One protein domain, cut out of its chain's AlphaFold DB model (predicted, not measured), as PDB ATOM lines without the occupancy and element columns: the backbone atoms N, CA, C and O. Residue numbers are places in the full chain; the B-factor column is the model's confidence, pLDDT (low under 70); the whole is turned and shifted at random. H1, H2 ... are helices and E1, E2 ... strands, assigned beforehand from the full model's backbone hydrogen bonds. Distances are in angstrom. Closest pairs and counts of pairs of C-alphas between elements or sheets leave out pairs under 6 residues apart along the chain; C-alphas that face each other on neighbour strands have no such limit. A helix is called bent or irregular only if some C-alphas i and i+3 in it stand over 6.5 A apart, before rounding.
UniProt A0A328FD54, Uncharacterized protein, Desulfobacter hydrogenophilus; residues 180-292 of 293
ATOM      1  N   ARG A 180     210.421 180.655 313.240       98.31
ATOM      2  CA  ARG A 180     210.331 180.906 311.796       98.31
ATOM      3  C   ARG A 180     210.383 182.405 311.523       98.31
ATOM      4  O   ARG A 180     210.269 183.206 312.449       98.31
ATOM      5  N   GLN A 181     210.583 182.773 310.262       98.38
ATOM      6  CA  GLN A 181     210.611 184.162 309.813       98.38
ATOM      7  C   GLN A 181     209.404 184.472 308.928       98.38
ATOM      8  O   GLN A 181     208.941 183.613 308.178       98.38
ATOM      9  N   TYR A 182     208.903 185.696 309.032       98.38
ATOM     10  CA  TYR A 182     207.809 186.237 308.241       98.38
ATOM     11  C   TYR A 182     208.248 187.574 307.645       98.38
ATOM     12  O   TYR A 182     208.647 188.466 308.393       98.38
ATOM     13  N   GLN A 183     208.175 187.713 306.322       98.50
ATOM     14  CA  GLN A 183     208.381 188.999 305.657       98.50
ATOM     15  C   GLN A 183     207.068 189.775 305.692       98.50
ATOM     16  O   GLN A 183     206.073 189.301 305.138       98.50
ATOM     17  N   ALA A 184     207.067 190.933 306.347       98.38
ATOM     18  CA  ALA A 184     205.896 191.794 306.373       98.38
ATOM     19  C   ALA A 184     205.595 192.379 304.989       98.38
ATOM     20  O   ALA A 184     206.401 192.313 304.058       98.38
ATOM     21  N   LYS A 185     204.393 192.929 304.852       98.44
ATOM     22  CA  LYS A 185     203.920 193.696 303.698       98.44
ATOM     23  C   LYS A 185     203.516 195.090 304.159       98.44
ATOM     24  O   LYS A 185     203.176 195.282 305.320       98.44
ATOM     25  N   ASP A 186     203.447 196.037 303.230       97.31
ATOM     26  CA  ASP A 186     203.056 197.424 303.542       97.31
ATOM     27  C   ASP A 186     201.613 197.552 304.060       97.31
ATOM     28  O   ASP A 186     201.245 198.555 304.660       97.31
ATOM     29  N   THR A 187     200.780 196.537 303.828       97.12
ATOM     30  CA  THR A 187     199.395 196.476 304.314       97.12
ATOM     31  C   THR A 187     199.239 195.679 305.607       97.12
ATOM     32  O   THR A 187     198.120 195.538 306.105       97.12
ATOM     33  N   ASP A 188     200.313 195.063 306.102       98.12
ATOM     34  CA  ASP A 188     200.231 194.220 307.284       98.12
ATOM     35  C   ASP A 188     200.141 195.058 308.558       98.12
ATOM     36  O   ASP A 188     200.624 196.178 308.665       98.12
ATOM     37  N   THR A 189     199.529 194.462 309.574       97.31
ATOM     38  CA  THR A 189     199.545 194.972 310.946       97.31
ATOM     39  C   THR A 189     200.004 193.847 311.856       97.31
ATOM     40  O   THR A 189     199.727 192.678 311.570       97.31
ATOM     41  N   LEU A 190     200.636 194.158 312.991       97.38
ATOM     42  CA  LEU A 190     200.998 193.137 313.985       97.38
ATOM     43  C   LEU A 190     199.796 192.282 314.404       97.38
ATOM     44  O   LEU A 190     199.904 191.062 314.534       97.38
ATOM     45  N   TRP A 191     198.629 192.912 314.550       97.56
ATOM     46  CA  TRP A 191     197.371 192.230 314.831       97.56
ATOM     47  C   TRP A 191     196.970 191.260 313.709       97.56
ATOM     48  O   TRP A 191     196.602 190.114 313.976       97.56
ATOM     49  N   GLY A 192     197.046 191.696 312.447       98.00
ATOM     50  CA  GLY A 192     196.753 190.868 311.276       98.00
ATOM     51  C   GLY A 192     197.715 189.688 311.135       98.00
ATOM     52  O   GLY A 192     197.265 188.551 310.983       98.00
ATOM     53  N   ILE A 193     199.019 189.939 311.285       98.38
ATOM     54  CA  ILE A 193     200.074 188.917 311.250       98.38
ATOM     55  C   ILE A 193     199.844 187.896 312.368       98.38
ATOM     56  O   ILE A 193     199.776 186.694 312.112       98.38
ATOM     57  N   SER A 194     199.636 188.355 313.604       98.25
ATOM     58  CA  SER A 194     199.344 187.479 314.742       98.25
ATOM     59  C   SER A 194     198.090 186.635 314.508       98.25
ATOM     60  O   SER A 194     198.074 185.442 314.806       98.25
ATOM     61  N   ARG A 195     197.032 187.217 313.933       98.38
ATOM     62  CA  ARG A 195     195.819 186.472 313.581       98.38
ATOM     63  C   ARG A 195     196.104 185.387 312.545       98.38
ATOM     64  O   ARG A 195     195.616 184.275 312.714       98.38
ATOM     65  N   ALA A 196     196.886 185.689 311.513       98.12
ATOM     66  CA  ALA A 196     197.237 184.724 310.477       98.12
ATOM     67  C   ALA A 196     198.106 183.574 311.018       98.12
ATOM     68  O   ALA A 196     197.859 182.413 310.697       98.12
ATOM     69  N   LEU A 197     199.092 183.878 311.868       98.06
ATOM     70  CA  LEU A 197     200.044 182.891 312.387       98.06
ATOM     71  C   LEU A 197     199.473 182.075 313.555       98.06
ATOM     72  O   LEU A 197     199.632 180.853 313.621       98.06
ATOM     73  N   TYR A 198     198.786 182.738 314.482       98.12
ATOM     74  CA  TYR A 198     198.374 182.151 315.758       98.12
ATOM     75  C   TYR A 198     196.864 181.908 315.858       98.12
ATOM     76  O   TYR A 198     196.412 181.216 316.767       98.12
ATOM     77  N   GLY A 199     196.073 182.411 314.907       97.88
ATOM     78  CA  GLY A 199     194.610 182.304 314.888       97.88
ATOM     79  C   GLY A 199     193.892 183.449 315.604       97.88
ATOM     80  O   GLY A 199     192.684 183.604 315.448       97.88
ATOM     81  N   SER A 200     194.611 184.293 316.352       97.50
ATOM     82  CA  SER A 200     194.045 185.477 317.001       97.50
ATOM     83  C   SER A 200     195.025 186.644 317.003       97.50
ATOM     84  O   SER A 200     196.223 186.481 317.237       97.50
ATOM     85  N   GLY A 201     194.501 187.843 316.750       97.19
ATOM     86  CA  GLY A 201     195.305 189.062 316.730       97.19
ATOM     87  C   GLY A 201     195.799 189.472 318.114       97.19
ATOM     88  O   GLY A 201     196.820 190.133 318.213       97.19
ATOM     89  N   VAL A 202     195.147 188.998 319.186       97.12
ATOM     90  CA  VAL A 202     195.514 189.331 320.575       97.12
ATOM     91  C   VAL A 202     196.933 188.908 320.944       97.12
ATOM     92  O   VAL A 202     197.500 189.483 321.859       97.12
ATOM     93  N   PHE A 203     197.510 187.931 320.240       98.38
ATOM     94  CA  PHE A 203     198.852 187.411 320.505       98.38
ATOM     95  C   PHE A 203     199.977 188.270 319.912       98.38
ATOM     96  O   PHE A 203     201.146 187.905 320.026       98.38
ATOM     97  N   TYR A 204     199.670 189.422 319.318       98.00
ATOM     98  CA  TYR A 204     200.692 190.285 318.740       98.00
ATOM     99  C   TYR A 204     201.782 190.764 319.723       98.00
ATOM    100  O   TYR A 204     202.918 190.917 319.269       98.00
ATOM    101  N   PRO A 205     201.546 190.919 321.047       98.12
ATOM    102  CA  PRO A 205     202.625 191.225 321.989       98.12
ATOM    103  C   PRO A 205     203.721 190.154 322.021       98.12
ATOM    104  O   PRO A 205     204.877 190.466 322.277       98.12
ATOM    105  N   VAL A 206     203.396 188.898 321.691       98.25
ATOM    106  CA  VAL A 206     204.394 187.821 321.579       98.25
ATOM    107  C   VAL A 206     205.328 188.056 320.388       98.25
ATOM    108  O   VAL A 206     206.507 187.715 320.448       98.25
ATOM    109  N   LEU A 207     204.838 188.676 319.305       98.19
ATOM    110  CA  LEU A 207     205.704 189.098 318.200       98.19
ATOM    111  C   LEU A 207     206.656 190.209 318.656       98.19
ATOM    112  O   LEU A 207     207.838 190.146 318.333       98.19
ATOM    113  N   LEU A 208     206.177 191.180 319.437       97.50
ATOM    114  CA  LEU A 208     207.017 192.259 319.971       97.50
ATOM    115  C   LEU A 208     208.103 191.737 320.920       97.50
ATOM    116  O   LEU A 208     209.250 192.173 320.834       97.50
ATOM    117  N   GLU A 209     207.770 190.764 321.772       97.31
ATOM    118  CA  GLU A 209     208.714 190.154 322.717       97.31
ATOM    119  C   GLU A 209     209.959 189.591 322.010       97.31
ATOM    120  O   GLU A 209     211.089 189.742 322.483       97.31
ATOM    121  N   HIS A 210     209.772 188.998 320.829       97.25
ATOM    122  CA  HIS A 210     210.845 188.375 320.051       97.25
ATOM    123  C   HIS A 210     211.462 189.265 318.965       97.25
ATOM    124  O   HIS A 210     212.465 188.867 318.370       97.25
ATOM    125  N   ASN A 211     210.903 190.449 318.707       97.56
ATOM    126  CA  ASN A 211     211.357 191.356 317.650       97.56
ATOM    127  C   ASN A 211     211.493 192.780 318.184       97.56
ATOM    128  O   ASN A 211     210.683 193.662 317.881       97.56
ATOM    129  N   PRO A 212     212.520 193.021 319.004       93.06
ATOM    130  CA  PRO A 212     212.739 194.348 319.530       93.06
ATOM    131  C   PRO A 212     213.145 195.333 318.451       93.06
ATOM    132  O   PRO A 212     214.015 195.039 317.638       93.06
ATOM    133  N   GLY A 213     212.539 196.514 318.488       92.12
ATOM    134  CA  GLY A 213     212.739 197.534 317.461       92.12
ATOM    135  C   GLY A 213     211.594 197.611 316.456       92.12
ATOM    136  O   GLY A 213     211.516 198.603 315.743       92.12
ATOM    137  N   LEU A 214     210.671 196.642 316.447       95.12
ATOM    138  CA  LEU A 214     209.424 196.799 315.704       95.12
ATOM    139  C   LEU A 214     208.565 197.902 316.318       95.12
ATOM    140  O   LEU A 214     208.388 197.965 317.537       95.12
ATOM    141  N   ASP A 215     208.024 198.745 315.455       93.75
ATOM    142  CA  ASP A 215     207.007 199.735 315.782       93.75
ATOM    143  C   ASP A 215     205.621 199.094 315.612       93.75
ATOM    144  O   ASP A 215     205.394 198.343 314.662       93.75
ATOM    145  N   ILE A 216     204.690 199.350 316.535       94.44
ATOM    146  CA  ILE A 216     203.339 198.768 316.461       94.44
ATOM    147  C   ILE A 216     202.560 199.301 315.255       94.44
ATOM    148  O   ILE A 216     201.749 198.568 314.680       94.44
ATOM    149  N   TYR A 217     202.807 200.552 314.867       92.81
ATOM    150  CA  TYR A 217     202.017 201.276 313.871       92.81
ATOM    151  C   TYR A 217     202.757 201.504 312.554       92.81
ATOM    152  O   TYR A 217     202.146 201.960 311.591       92.81
ATOM    153  N   ASN A 218     204.048 201.182 312.498       94.19
ATOM    154  CA  ASN A 218     204.887 201.406 311.325       94.19
ATOM    155  C   ASN A 218     205.598 200.117 310.891       94.19
ATOM    156  O   ASN A 218     206.823 200.032 310.911       94.19
ATOM    157  N   ILE A 219     204.807 199.102 310.530       96.50
ATOM    158  CA  ILE A 219     205.305 197.885 309.880       96.50
ATOM    159  C   ILE A 219     205.181 198.023 308.374       96.50
ATOM    160  O   ILE A 219     204.171 198.498 307.860       96.50
ATOM    161  N   SER A 220     206.211 197.570 307.672       97.19
ATOM    162  CA  SER A 220     206.322 197.679 306.227       97.19
ATOM    163  C   SER A 220     206.895 196.416 305.599       97.19
ATOM    164  O   SER A 220     207.393 195.515 306.271       97.19
ATOM    165  N   SER A 221     206.915 196.384 304.269       97.50
ATOM    166  CA  SER A 221     207.570 195.335 303.485       97.50
ATOM    167  C   SER A 221     209.072 195.170 303.734       97.50
ATOM    168  O   SER A 221     209.658 194.190 303.275       97.50
ATOM    169  N   ARG A 222     209.708 196.094 304.462       97.50
ATOM    170  CA  ARG A 222     211.131 196.035 304.828       97.50
ATOM    171  C   ARG A 222     211.385 195.206 306.083       97.50
ATOM    172  O   ARG A 222     212.520 194.799 306.314       97.50
ATOM    173  N   ASP A 223     210.348 194.945 306.869       97.75
ATOM    174  CA  ASP A 223     210.482 194.300 308.165       97.75
ATOM    175  C   ASP A 223     210.403 192.775 308.041       97.75
ATOM    176  O   ASP A 223     209.522 192.210 307.385       97.75
ATOM    177  N   THR A 224     211.318 192.087 308.721       98.06
ATOM    178  CA  THR A 224     211.300 190.629 308.864       98.06
ATOM    179  C   THR A 224     211.088 190.279 310.330       98.06
ATOM    180  O   THR A 224     211.894 190.633 311.189       98.06
ATOM    181  N   LEU A 225     210.012 189.551 310.625       97.88
ATOM    182  CA  LEU A 225     209.631 189.180 311.982       97.88
ATOM    183  C   LEU A 225     209.976 187.721 312.264       97.88
ATOM    184  O   LEU A 225     209.674 186.828 311.475       97.88
ATOM    185  N   ARG A 226     210.535 187.456 313.441       98.12
ATOM    186  CA  ARG A 226     210.662 186.119 314.019       98.12
ATOM    187  C   ARG A 226     209.398 185.749 314.782       98.12
ATOM    188  O   ARG A 226     208.903 186.533 315.584       98.12
ATOM    189  N   TYR A 227     208.903 184.536 314.596       98.44
ATOM    190  CA  TYR A 227     207.696 184.067 315.268       98.44
ATOM    191  C   TYR A 227     207.841 182.615 315.727       98.44
ATOM    192  O   TYR A 227     208.673 181.867 315.205       98.44
ATOM    193  N   LEU A 228     207.056 182.223 316.729       98.00
ATOM    194  CA  LEU A 228     207.110 180.892 317.334       98.00
ATOM    195  C   LEU A 228     206.272 179.889 316.542       98.00
ATOM    196  O   LEU A 228     205.156 180.188 316.125       98.00
ATOM    197  N   CYS A 229     206.782 178.672 316.366       97.25
ATOM    198  CA  CYS A 229     206.043 177.626 315.655       97.25
ATOM    199  C   CYS A 229     204.919 177.011 316.505       97.25
ATOM    200  O   CYS A 229     203.879 176.622 315.974       97.25
ATOM    201  N   ASP A 230     205.148 176.876 317.814       96.88
ATOM    202  CA  ASP A 230     204.238 176.187 318.723       96.88
ATOM    203  C   ASP A 230     203.246 177.153 319.380       96.88
ATOM    204  O   ASP A 230     203.616 178.033 320.158       96.88
ATOM    205  N   LYS A 231     201.956 176.933 319.113       96.69
ATOM    206  CA  LYS A 231     200.865 177.751 319.653       96.69
ATOM    207  C   LYS A 231     200.726 177.636 321.172       96.69
ATOM    208  O   LYS A 231     200.283 178.598 321.793       96.69
ATOM    209  N   LYS A 232     201.096 176.502 321.781       96.69
ATOM    210  CA  LYS A 232     201.050 176.360 323.249       96.69
ATOM    211  C   LYS A 232     202.090 177.261 323.904       96.69
ATOM    212  O   LYS A 232     201.763 178.001 324.822       96.69
ATOM    213  N   THR A 233     203.308 177.266 323.367       96.50
ATOM    214  CA  THR A 233     204.374 178.176 323.802       96.50
ATOM    215  C   THR A 233     203.967 179.645 323.643       96.50
ATOM    216  O   THR A 233     204.187 180.435 324.558       96.50
ATOM    217  N   VAL A 234     203.313 180.013 322.533       97.94
ATOM    218  CA  VAL A 234     202.775 181.374 322.325       97.94
ATOM    219  C   VAL A 234     201.779 181.761 323.417       97.94
ATOM    220  O   VAL A 234     201.867 182.867 323.942       97.94
ATOM    221  N   LEU A 235     200.847 180.868 323.766       97.88
ATOM    222  CA  LEU A 235     199.856 181.129 324.812       97.88
ATOM    223  C   LEU A 235     200.523 181.345 326.174       97.88
ATOM    224  O   LEU A 235     200.224 182.337 326.830       97.88
ATOM    225  N   ASN A 236     201.459 180.473 326.553       97.31
ATOM    226  CA  ASN A 236     202.173 180.583 327.825       97.31
ATOM    227  C   ASN A 236     202.929 181.917 327.924       97.31
ATOM    228  O   ASN A 236     202.774 182.652 328.893       97.31
ATOM    229  N   ILE A 237     203.681 182.280 326.877       97.50
ATOM    230  CA  ILE A 237     204.403 183.558 326.836       97.50
ATOM    231  C   ILE A 237     203.426 184.729 326.900       97.50
ATOM    232  O   ILE A 237     203.677 185.687 327.620       97.50
ATOM    233  N   TYR A 238     202.310 184.667 326.173       98.12
ATOM    234  CA  TYR A 238     201.299 185.719 326.202       98.12
ATOM    235  C   TYR A 238     200.737 185.938 327.613       98.12
ATOM    236  O   TYR A 238     200.615 187.084 328.046       98.12
ATOM    237  N   GLU A 239     200.418 184.871 328.344       97.62
ATOM    238  CA  GLU A 239     199.958 184.954 329.736       97.62
ATOM    239  C   GLU A 239     201.037 185.550 330.656       97.62
ATOM    240  O   GLU A 239     200.741 186.419 331.482       97.62
ATOM    241  N   ASP A 240     202.302 185.179 330.446       97.81
ATOM    242  CA  ASP A 240     203.431 185.694 331.222       97.81
ATOM    243  C   ASP A 240     203.682 187.184 330.973       97.81
ATOM    244  O   ASP A 240     203.876 187.953 331.924       97.81
ATOM    245  N   ILE A 241     203.633 187.628 329.715       97.88
ATOM    246  CA  ILE A 241     203.960 189.007 329.331       97.88
ATOM    247  C   ILE A 241     202.754 189.943 329.351       97.88
ATOM    248  O   ILE A 241     202.924 191.130 329.100       97.88
ATOM    249  N   THR A 242     201.540 189.478 329.643       98.25
ATOM    250  CA  THR A 242     200.364 190.360 329.713       98.25
ATOM    251  C   THR A 242     199.744 190.418 331.103       98.25
ATOM    252  O   THR A 242     200.011 189.606 331.991       98.25
ATOM    253  N   GLY A 243     198.965 191.467 331.341       97.50
ATOM    254  CA  GLY A 243     198.209 191.660 332.570       97.50
ATOM    255  C   GLY A 243     196.960 192.499 332.332       97.50
ATOM    256  O   GLY A 243     196.729 192.996 331.230       97.50
ATOM    257  N   THR A 244     196.160 192.667 333.383       97.00
ATOM    258  CA  THR A 244     194.938 193.483 333.354       97.00
ATOM    259  C   THR A 244     195.019 194.569 334.422       97.00
ATOM    260  O   THR A 244     195.360 194.287 335.569       97.00
ATOM    261  N   GLY A 245     194.718 195.814 334.053       95.06
ATOM    262  CA  GLY A 245     194.672 196.974 334.944       95.06
ATOM    263  C   GLY A 245     193.536 197.903 334.524       95.06
ATOM    264  O   GLY A 245     193.358 198.149 333.336       95.06
ATOM    265  N   HIS A 246     192.717 198.365 335.474       94.94
ATOM    266  CA  HIS A 246     191.527 199.191 335.191       94.94
ATOM    267  C   HIS A 246     190.589 198.592 334.117       94.94
ATOM    268  O   HIS A 246     190.015 199.309 333.304       94.94
ATOM    269  N   GLY A 247     190.471 197.259 334.076       94.88
ATOM    270  CA  GLY A 247     189.660 196.544 333.080       94.88
ATOM    271  C   GLY A 247     190.250 196.499 331.664       94.88
ATOM    272  O   GLY A 247     189.629 195.923 330.774       94.88
ATOM    273  N   LYS A 248     191.444 197.059 331.441       95.56
ATOM    274  CA  LYS A 248     192.164 197.029 330.161       95.56
ATOM    275  C   LYS A 248     193.358 196.081 330.230       95.56
ATOM    276  O   LYS A 248     193.982 195.933 331.283       95.56
ATOM    277  N   ARG A 249     193.685 195.437 329.107       96.62
ATOM    278  CA  ARG A 249     194.890 194.604 328.991       96.62
ATOM    279  C   ARG A 249     196.116 195.472 328.735       96.62
ATOM    280  O   ARG A 249     196.034 196.477 328.036       96.62
ATOM    281  N   TYR A 250     197.248 195.060 329.285       97.88
ATOM    282  CA  TYR A 250     198.540 195.684 329.037       97.88
ATOM    283  C   TYR A 250     199.620 194.627 328.805       97.88
ATOM    284  O   TYR A 250     199.533 193.510 329.319       97.88
ATOM    285  N   TRP A 251     200.648 194.997 328.049       97.94
ATOM    286  CA  TRP A 251     201.886 194.241 327.887       97.94
ATOM    287  C   TRP A 251     202.926 194.702 328.912       97.94
ATOM    288  O   TRP A 251     203.116 195.897 329.137       97.94
ATOM    289  N   LYS A 252     203.567 193.740 329.571       98.00
ATOM    290  CA  LYS A 252     204.660 193.898 330.529       98.00
ATOM    291  C   LYS A 252     205.964 194.074 329.753       98.00
ATOM    292  O   LYS A 252     206.674 193.110 329.485       98.00
ATOM    293  N   TYR A 253     206.279 195.311 329.402       97.56
ATOM    294  CA  TYR A 253     207.492 195.649 328.675       97.56
ATOM    295  C   TYR A 253     208.687 195.808 329.614       97.56
ATOM    296  O   TYR A 253     208.629 196.585 330.568       97.56
ATOM    297  N   LYS A 254     209.793 195.117 329.327       97.75
ATOM    298  CA  LYS A 254     211.062 195.302 330.041       97.75
ATOM    299  C   LYS A 254     211.907 196.371 329.351       97.75
ATOM    300  O   LYS A 254     212.354 196.168 328.224       97.75
ATOM    301  N   ILE A 255     212.163 197.468 330.057       97.44
ATOM    302  CA  ILE A 255     212.972 198.598 329.587       97.44
ATOM    303  C   ILE A 255     214.393 198.120 329.280       97.44
ATOM    304  O   ILE A 255     215.042 197.462 330.099       97.44
ATOM    305  N   ARG A 256     214.897 198.475 328.104       96.94
ATOM    306  CA  ARG A 256     216.213 198.104 327.583       96.94
ATOM    307  C   ARG A 256     217.214 199.249 327.753       96.94
ATOM    308  O   ARG A 256     216.827 200.401 327.949       96.94
ATOM    309  N   PRO A 257     218.526 198.965 327.692       97.38
ATOM    310  CA  PRO A 257     219.532 200.019 327.623       97.38
ATOM    311  C   PRO A 257     219.286 200.939 326.419       97.38
ATOM    312  O   PRO A 257     219.150 200.460 325.298       97.38
ATOM    313  N   GLY A 258     219.235 202.251 326.661       96.25
ATOM    314  CA  GLY A 258     218.967 203.265 325.633       96.25
ATOM    315  C   GLY A 258     217.493 203.649 325.480       96.25
ATOM    316  O   GLY A 258     217.207 204.691 324.890       96.25
ATOM    317  N   ASP A 259     216.564 202.886 326.060       97.19
ATOM    318  CA  ASP A 259     215.156 203.270 326.058       97.19
ATOM    319  C   ASP A 259     214.932 204.534 326.882       97.19
ATOM    320  O   ASP A 259     215.405 204.689 328.011       97.19
ATOM    321  N   THR A 260     214.123 205.426 326.328       96.94
ATOM    322  CA  THR A 260     213.596 206.599 327.017       96.94
ATOM    323  C   THR A 260     212.077 206.506 327.042       96.94
ATOM    324  O   THR A 260     211.473 205.882 326.167       96.94
ATOM    325  N   ARG A 261     211.423 207.191 327.989       96.19
ATOM    326  CA  ARG A 261     209.953 207.289 327.997       96.19
ATOM    327  C   ARG A 261     209.419 207.750 326.637       96.19
ATOM    328  O   ARG A 261     208.473 207.177 326.111       96.19
ATOM    329  N   ARG A 262     210.083 208.743 326.033       95.94
ATOM    330  CA  ARG A 262     209.704 209.306 324.731       95.94
ATOM    331  C   ARG A 262     209.870 208.313 323.578       95.94
ATOM    332  O   ARG A 262     209.030 208.325 322.684       95.94
ATOM    333  N   SER A 263     210.932 207.503 323.555       96.12
ATOM    334  CA  SER A 263     211.124 206.507 322.488       96.12
ATOM    335  C   SER A 263     210.104 205.378 322.598       96.12
ATOM    336  O   SER A 263     209.484 205.042 321.598       96.12
ATOM    337  N   VAL A 264     209.851 204.880 323.811       96.31
ATOM    338  CA  VAL A 264     208.855 203.828 324.067       96.31
ATOM    339  C   VAL A 264     207.442 204.305 323.729       96.31
ATOM    340  O   VAL A 264     206.725 203.600 323.027       96.31
ATOM    341  N   ILE A 265     207.050 205.515 324.145       95.81
ATOM    342  CA  ILE A 265     205.737 206.079 323.785       95.81
ATOM    343  C   ILE A 265     205.601 206.229 322.269       95.81
ATOM    344  O   ILE A 265     204.577 205.865 321.707       95.81
ATOM    345  N   ARG A 266     206.634 206.733 321.588       95.00
ATOM    346  CA  ARG A 266     206.598 206.889 320.128       95.00
ATOM    347  C   ARG A 266     206.430 205.553 319.406       95.00
ATOM    348  O   ARG A 266     205.707 205.500 318.427       95.00
ATOM    349  N   GLN A 267     207.116 204.520 319.884       94.94
ATOM    350  CA  GLN A 267     207.177 203.218 319.229       94.94
ATOM    351  C   GLN A 267     205.946 202.342 319.499       94.94
ATOM    352  O   GLN A 267     205.576 201.519 318.666       94.94
ATOM    353  N   TYR A 268     205.340 202.475 320.683       95.56
ATOM    354  CA  TYR A 268     204.298 201.551 321.132       95.56
ATOM    355  C   TYR A 268     202.953 202.208 321.441       95.56
ATOM    356  O   TYR A 268     201.983 201.485 321.646       95.56
ATOM    357  N   CYS A 269     202.855 203.539 321.473       95.06
ATOM    358  CA  CYS A 269     201.599 204.220 321.762       95.06
ATOM    359  C   CYS A 269     201.037 204.969 320.553       95.06
ATOM    360  O   CYS A 269     201.755 205.646 319.813       95.06
ATOM    361  N   SER A 270     199.715 204.893 320.401       92.19
ATOM    362  CA  SER A 270     198.980 205.529 319.312       92.19
ATOM    363  C   SER A 270     199.211 207.041 319.279       92.19
ATOM    364  O   SER A 270     198.947 207.758 320.251       92.19
ATOM    365  N   HIS A 271     199.730 207.532 318.152       87.94
ATOM    366  CA  HIS A 271     199.985 208.955 317.893       87.94
ATOM    367  C   HIS A 271     200.809 209.669 318.984       87.94
ATOM    368  O   HIS A 271     200.676 210.876 319.181       87.94
ATOM    369  N   GLY A 272     201.658 208.936 319.713       84.06
ATOM    370  CA  GLY A 272     202.459 209.490 320.806       84.06
ATOM    371  C   GLY A 272     201.667 209.864 322.065       84.06
ATOM    372  O   GLY A 272     202.213 210.533 322.945       84.06
ATOM    373  N   THR A 273     200.405 209.443 322.171       91.12
ATOM    374  CA  THR A 273     199.613 209.574 323.401       91.12
ATOM    375  C   THR A 273     200.189 208.654 324.473       91.12
ATOM    376  O   THR A 273     200.597 207.541 324.170       91.12
ATOM    377  N   ASP A 274     200.259 209.086 325.730       94.00
ATOM    378  CA  ASP A 274     200.817 208.245 326.791       94.00
ATOM    379  C   ASP A 274     199.909 207.034 327.078       94.00
ATOM    380  O   ASP A 274     198.807 207.179 327.608       94.00
ATOM    381  N   CYS A 275     200.382 205.840 326.719       95.75
ATOM    382  CA  CYS A 275     199.683 204.572 326.921       95.75
ATOM    383  C   CYS A 275     200.271 203.734 328.070       95.75
ATOM    384  O   CYS A 275     199.989 202.538 328.187       95.75
ATOM    385  N   LEU A 276     201.102 204.326 328.934       96.94
ATOM    386  CA  LEU A 276     201.743 203.611 330.034       96.94
ATOM    387  C   LEU A 276     200.798 203.448 331.234       96.94
ATOM    388  O   LEU A 276     200.061 204.354 331.612       96.94
ATOM    389  N   VAL A 277     200.841 202.283 331.886       95.94
ATOM    390  CA  VAL A 277     199.939 201.950 333.009       95.94
ATOM    391  C   VAL A 277     200.228 202.792 334.257       95.94
ATOM    392  O   VAL A 277     199.317 203.064 335.038       95.94
ATOM    393  N   LYS A 278     201.492 203.177 334.479       93.62
ATOM    394  CA  LYS A 278     201.943 203.959 335.640       93.62
ATOM    395  C   LYS A 278     203.096 204.880 335.259       93.62
ATOM    396  O   LYS A 278     203.908 204.543 334.398       93.62
ATOM    397  N   ASP A 279     203.220 205.991 335.978       90.75
ATOM    398  CA  ASP A 279     204.405 206.842 335.923       90.75
ATOM    399  C   ASP A 279     205.507 206.255 336.817       90.75
ATOM    400  O   ASP A 279     205.569 206.499 338.021       90.75
ATOM    401  N   LEU A 280     206.314 205.365 336.238       91.12
ATOM    402  CA  LEU A 280     207.455 204.736 336.898       91.12
ATOM    403  C   LEU A 280     208.769 205.301 336.344       91.12
ATOM    404  O   LEU A 280     208.830 205.669 335.167       91.12
ATOM    405  N   PRO A 281     209.844 205.328 337.151       91.69
ATOM    406  CA  PRO A 281     211.159 205.718 336.665       91.69
ATOM    407  C   PRO A 281     211.612 204.792 335.528       91.69
ATOM    408  O   PRO A 281     211.632 203.571 335.671       91.69
ATOM    409  N   PHE A 282     212.020 205.385 334.405       95.44
ATOM    410  CA  PHE A 282     212.514 204.648 333.243       95.44
ATOM    411  C   PHE A 282     213.972 204.227 333.446       95.44
ATOM    412  O   PHE A 282     214.895 204.963 333.102       95.44
ATOM    413  N   LYS A 283     214.185 203.049 334.043       97.19
ATOM    414  CA  LYS A 283     215.520 202.464 334.235       97.19
ATOM    415  C   LYS A 283     215.640 201.127 333.494       97.19
ATOM    416  O   LYS A 283     214.716 200.318 333.593       97.19
ATOM    417  N   PRO A 284     216.766 200.856 332.807       97.69
ATOM    418  CA  PRO A 284     217.004 199.563 332.174       97.69
ATOM    419  C   PRO A 284     216.794 198.397 333.144       97.69
ATOM    420  O   PRO A 284     217.214 198.443 334.298       97.69
ATOM    421  N   GLY A 285     216.127 197.350 332.667       96.75
ATOM    422  CA  GLY A 285     215.787 196.156 333.431       96.75
ATOM    423  C   GLY A 285     214.459 196.228 334.187       96.75
ATOM    424  O   GLY A 285     213.954 195.170 334.560       96.75
ATOM    425  N   MET A 286     213.871 197.416 334.379       97.44
ATOM    426  CA  MET A 286     212.542 197.546 334.984       97.44
ATOM    427  C   MET A 286     211.437 197.133 334.013       97.44
ATOM    428  O   MET A 286     211.547 197.338 332.806       97.44
ATOM    429  N   THR A 287     210.348 196.597 334.561       97.44
ATOM    430  CA  THR A 287     209.148 196.250 333.797       97.44
ATOM    431  C   THR A 287     208.081 197.320 333.980       97.44
ATOM    432  O   THR A 287     207.715 197.655 335.107       97.44
ATOM    433  N   ILE A 288     207.553 197.824 332.871       97.69
ATOM    434  CA  ILE A 288     206.427 198.758 332.812       97.69
ATOM    435  C   ILE A 288     205.243 198.103 332.099       97.69
ATOM    436  O   ILE A 288     205.404 197.132 331.366       97.69
ATOM    437  N   GLY A 289     204.040 198.625 332.323       97.50
ATOM    438  CA  GLY A 289     202.858 198.217 331.568       97.50
ATOM    439  C   GLY A 289     202.596 199.178 330.413       97.50
ATOM    440  O   GLY A 289     202.599 200.388 330.637       97.50
ATOM    441  N   ILE A 290     202.327 198.647 329.224       97.38
ATOM    442  CA  ILE A 290     201.898 199.386 328.030       97.38
ATOM    443  C   ILE A 290     200.491 198.901 327.674       97.38
ATOM    444  O   ILE A 290     200.313 197.709 327.416       97.38
ATOM    445  N   TYR A 291     199.479 199.770 327.718       97.06
ATOM    446  CA  TYR A 291     198.113 199.381 327.365       97.06
ATOM    447  C   TYR A 291     198.030 198.944 325.902       97.06
ATOM    448  O   TYR A 291     198.591 199.583 325.019       97.06
ATOM    449  N   LEU A 292     197.318 197.842 325.670       92.12
ATOM    450  CA  LEU A 292     197.049 197.322 324.335       92.12
ATOM    451  C   LEU A 292     195.715 197.916 323.873       92.12
ATOM    452  O   LEU A 292     194.676 197.593 324.458       92.12
TER     453      LEU A 292
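AT A GLANCE: This is residues 180 to 292 of the 293 residues of an uncharacterized protein of Desulfobacter hydrogenophilus (UniProt A0A328FD54). Helix H2 lies in the middle between two small sheets, the antiparallel pair E1 and E2 and the strongly twisted antiparallel sheet E3 - E4 - E5. H1 packs across H2, H3 leads from the first sheet to the second, and H4 only grazes the second. The 113 printed residues include four named helices and five strands, in the order E1 H1 H2 E2 H3 E3 E4 H4 E5, of mixed class. The whole is compact, with a radius of gyration of the C-alphas of 13.8 A and spans of 35 by 29 by 25 A.

IN THESE COORDINATES: E1, residues 180 to 183, begins at C-alpha (210.331, 180.906, 311.796). H1 is residues 190 to 198, H2 201 to 210 (15.9 A), E2 224 to 228 and H3 231 to 241 (15.2 A). E3 is 242 to 245, E4 248 to 254 (19.0 A), H4 261 to 268, and E5 287 to 291 ends at C-alpha (198.113, 199.381, 327.365).

HOW THE PARTS SIT: E1 and E2 are antiparallel, with N 182 and O 225 at 2.8 A. H1 and H2 touch about perpendicular, at 84 degrees; their closest C-alphas, Arg 195 and Gly 201, are 4.1 A apart. H2 is irregular, with C-alphas 202 and 205 7.5 A apart. H2 and H3 touch at 77 degrees, about perpendicular; C-alphas Val 206 and Tyr 238 are closest, 5.9 A. H2 is on the sheet E3 E4 E5 at a height of 10.0 A, along E4 at 5 degrees on the local plane. E3 and E4 form a hairpin, with N 243 and O 250 at 2.9 A; E4 and E5 are antiparallel, with N 251 and O 290 at 2.8 A. Every O i to N i+4 pair is within hydrogen-bond range in H1, H3 and H4; in H2 it is 2 of 6, beside 5 of 7 for O i to N i+3. H1 and H4 are apart.

THE WHOLE: The C-alphas of Ala 196 and Pro 281, the two farthest apart, are 36.3 A apart. The printed part has no cut. The links H2 to E2 and H4 to E5 are long, with 13 and 18 residues. Mean pLDDT of the printed part is 96.5, and no printed residue is under 70.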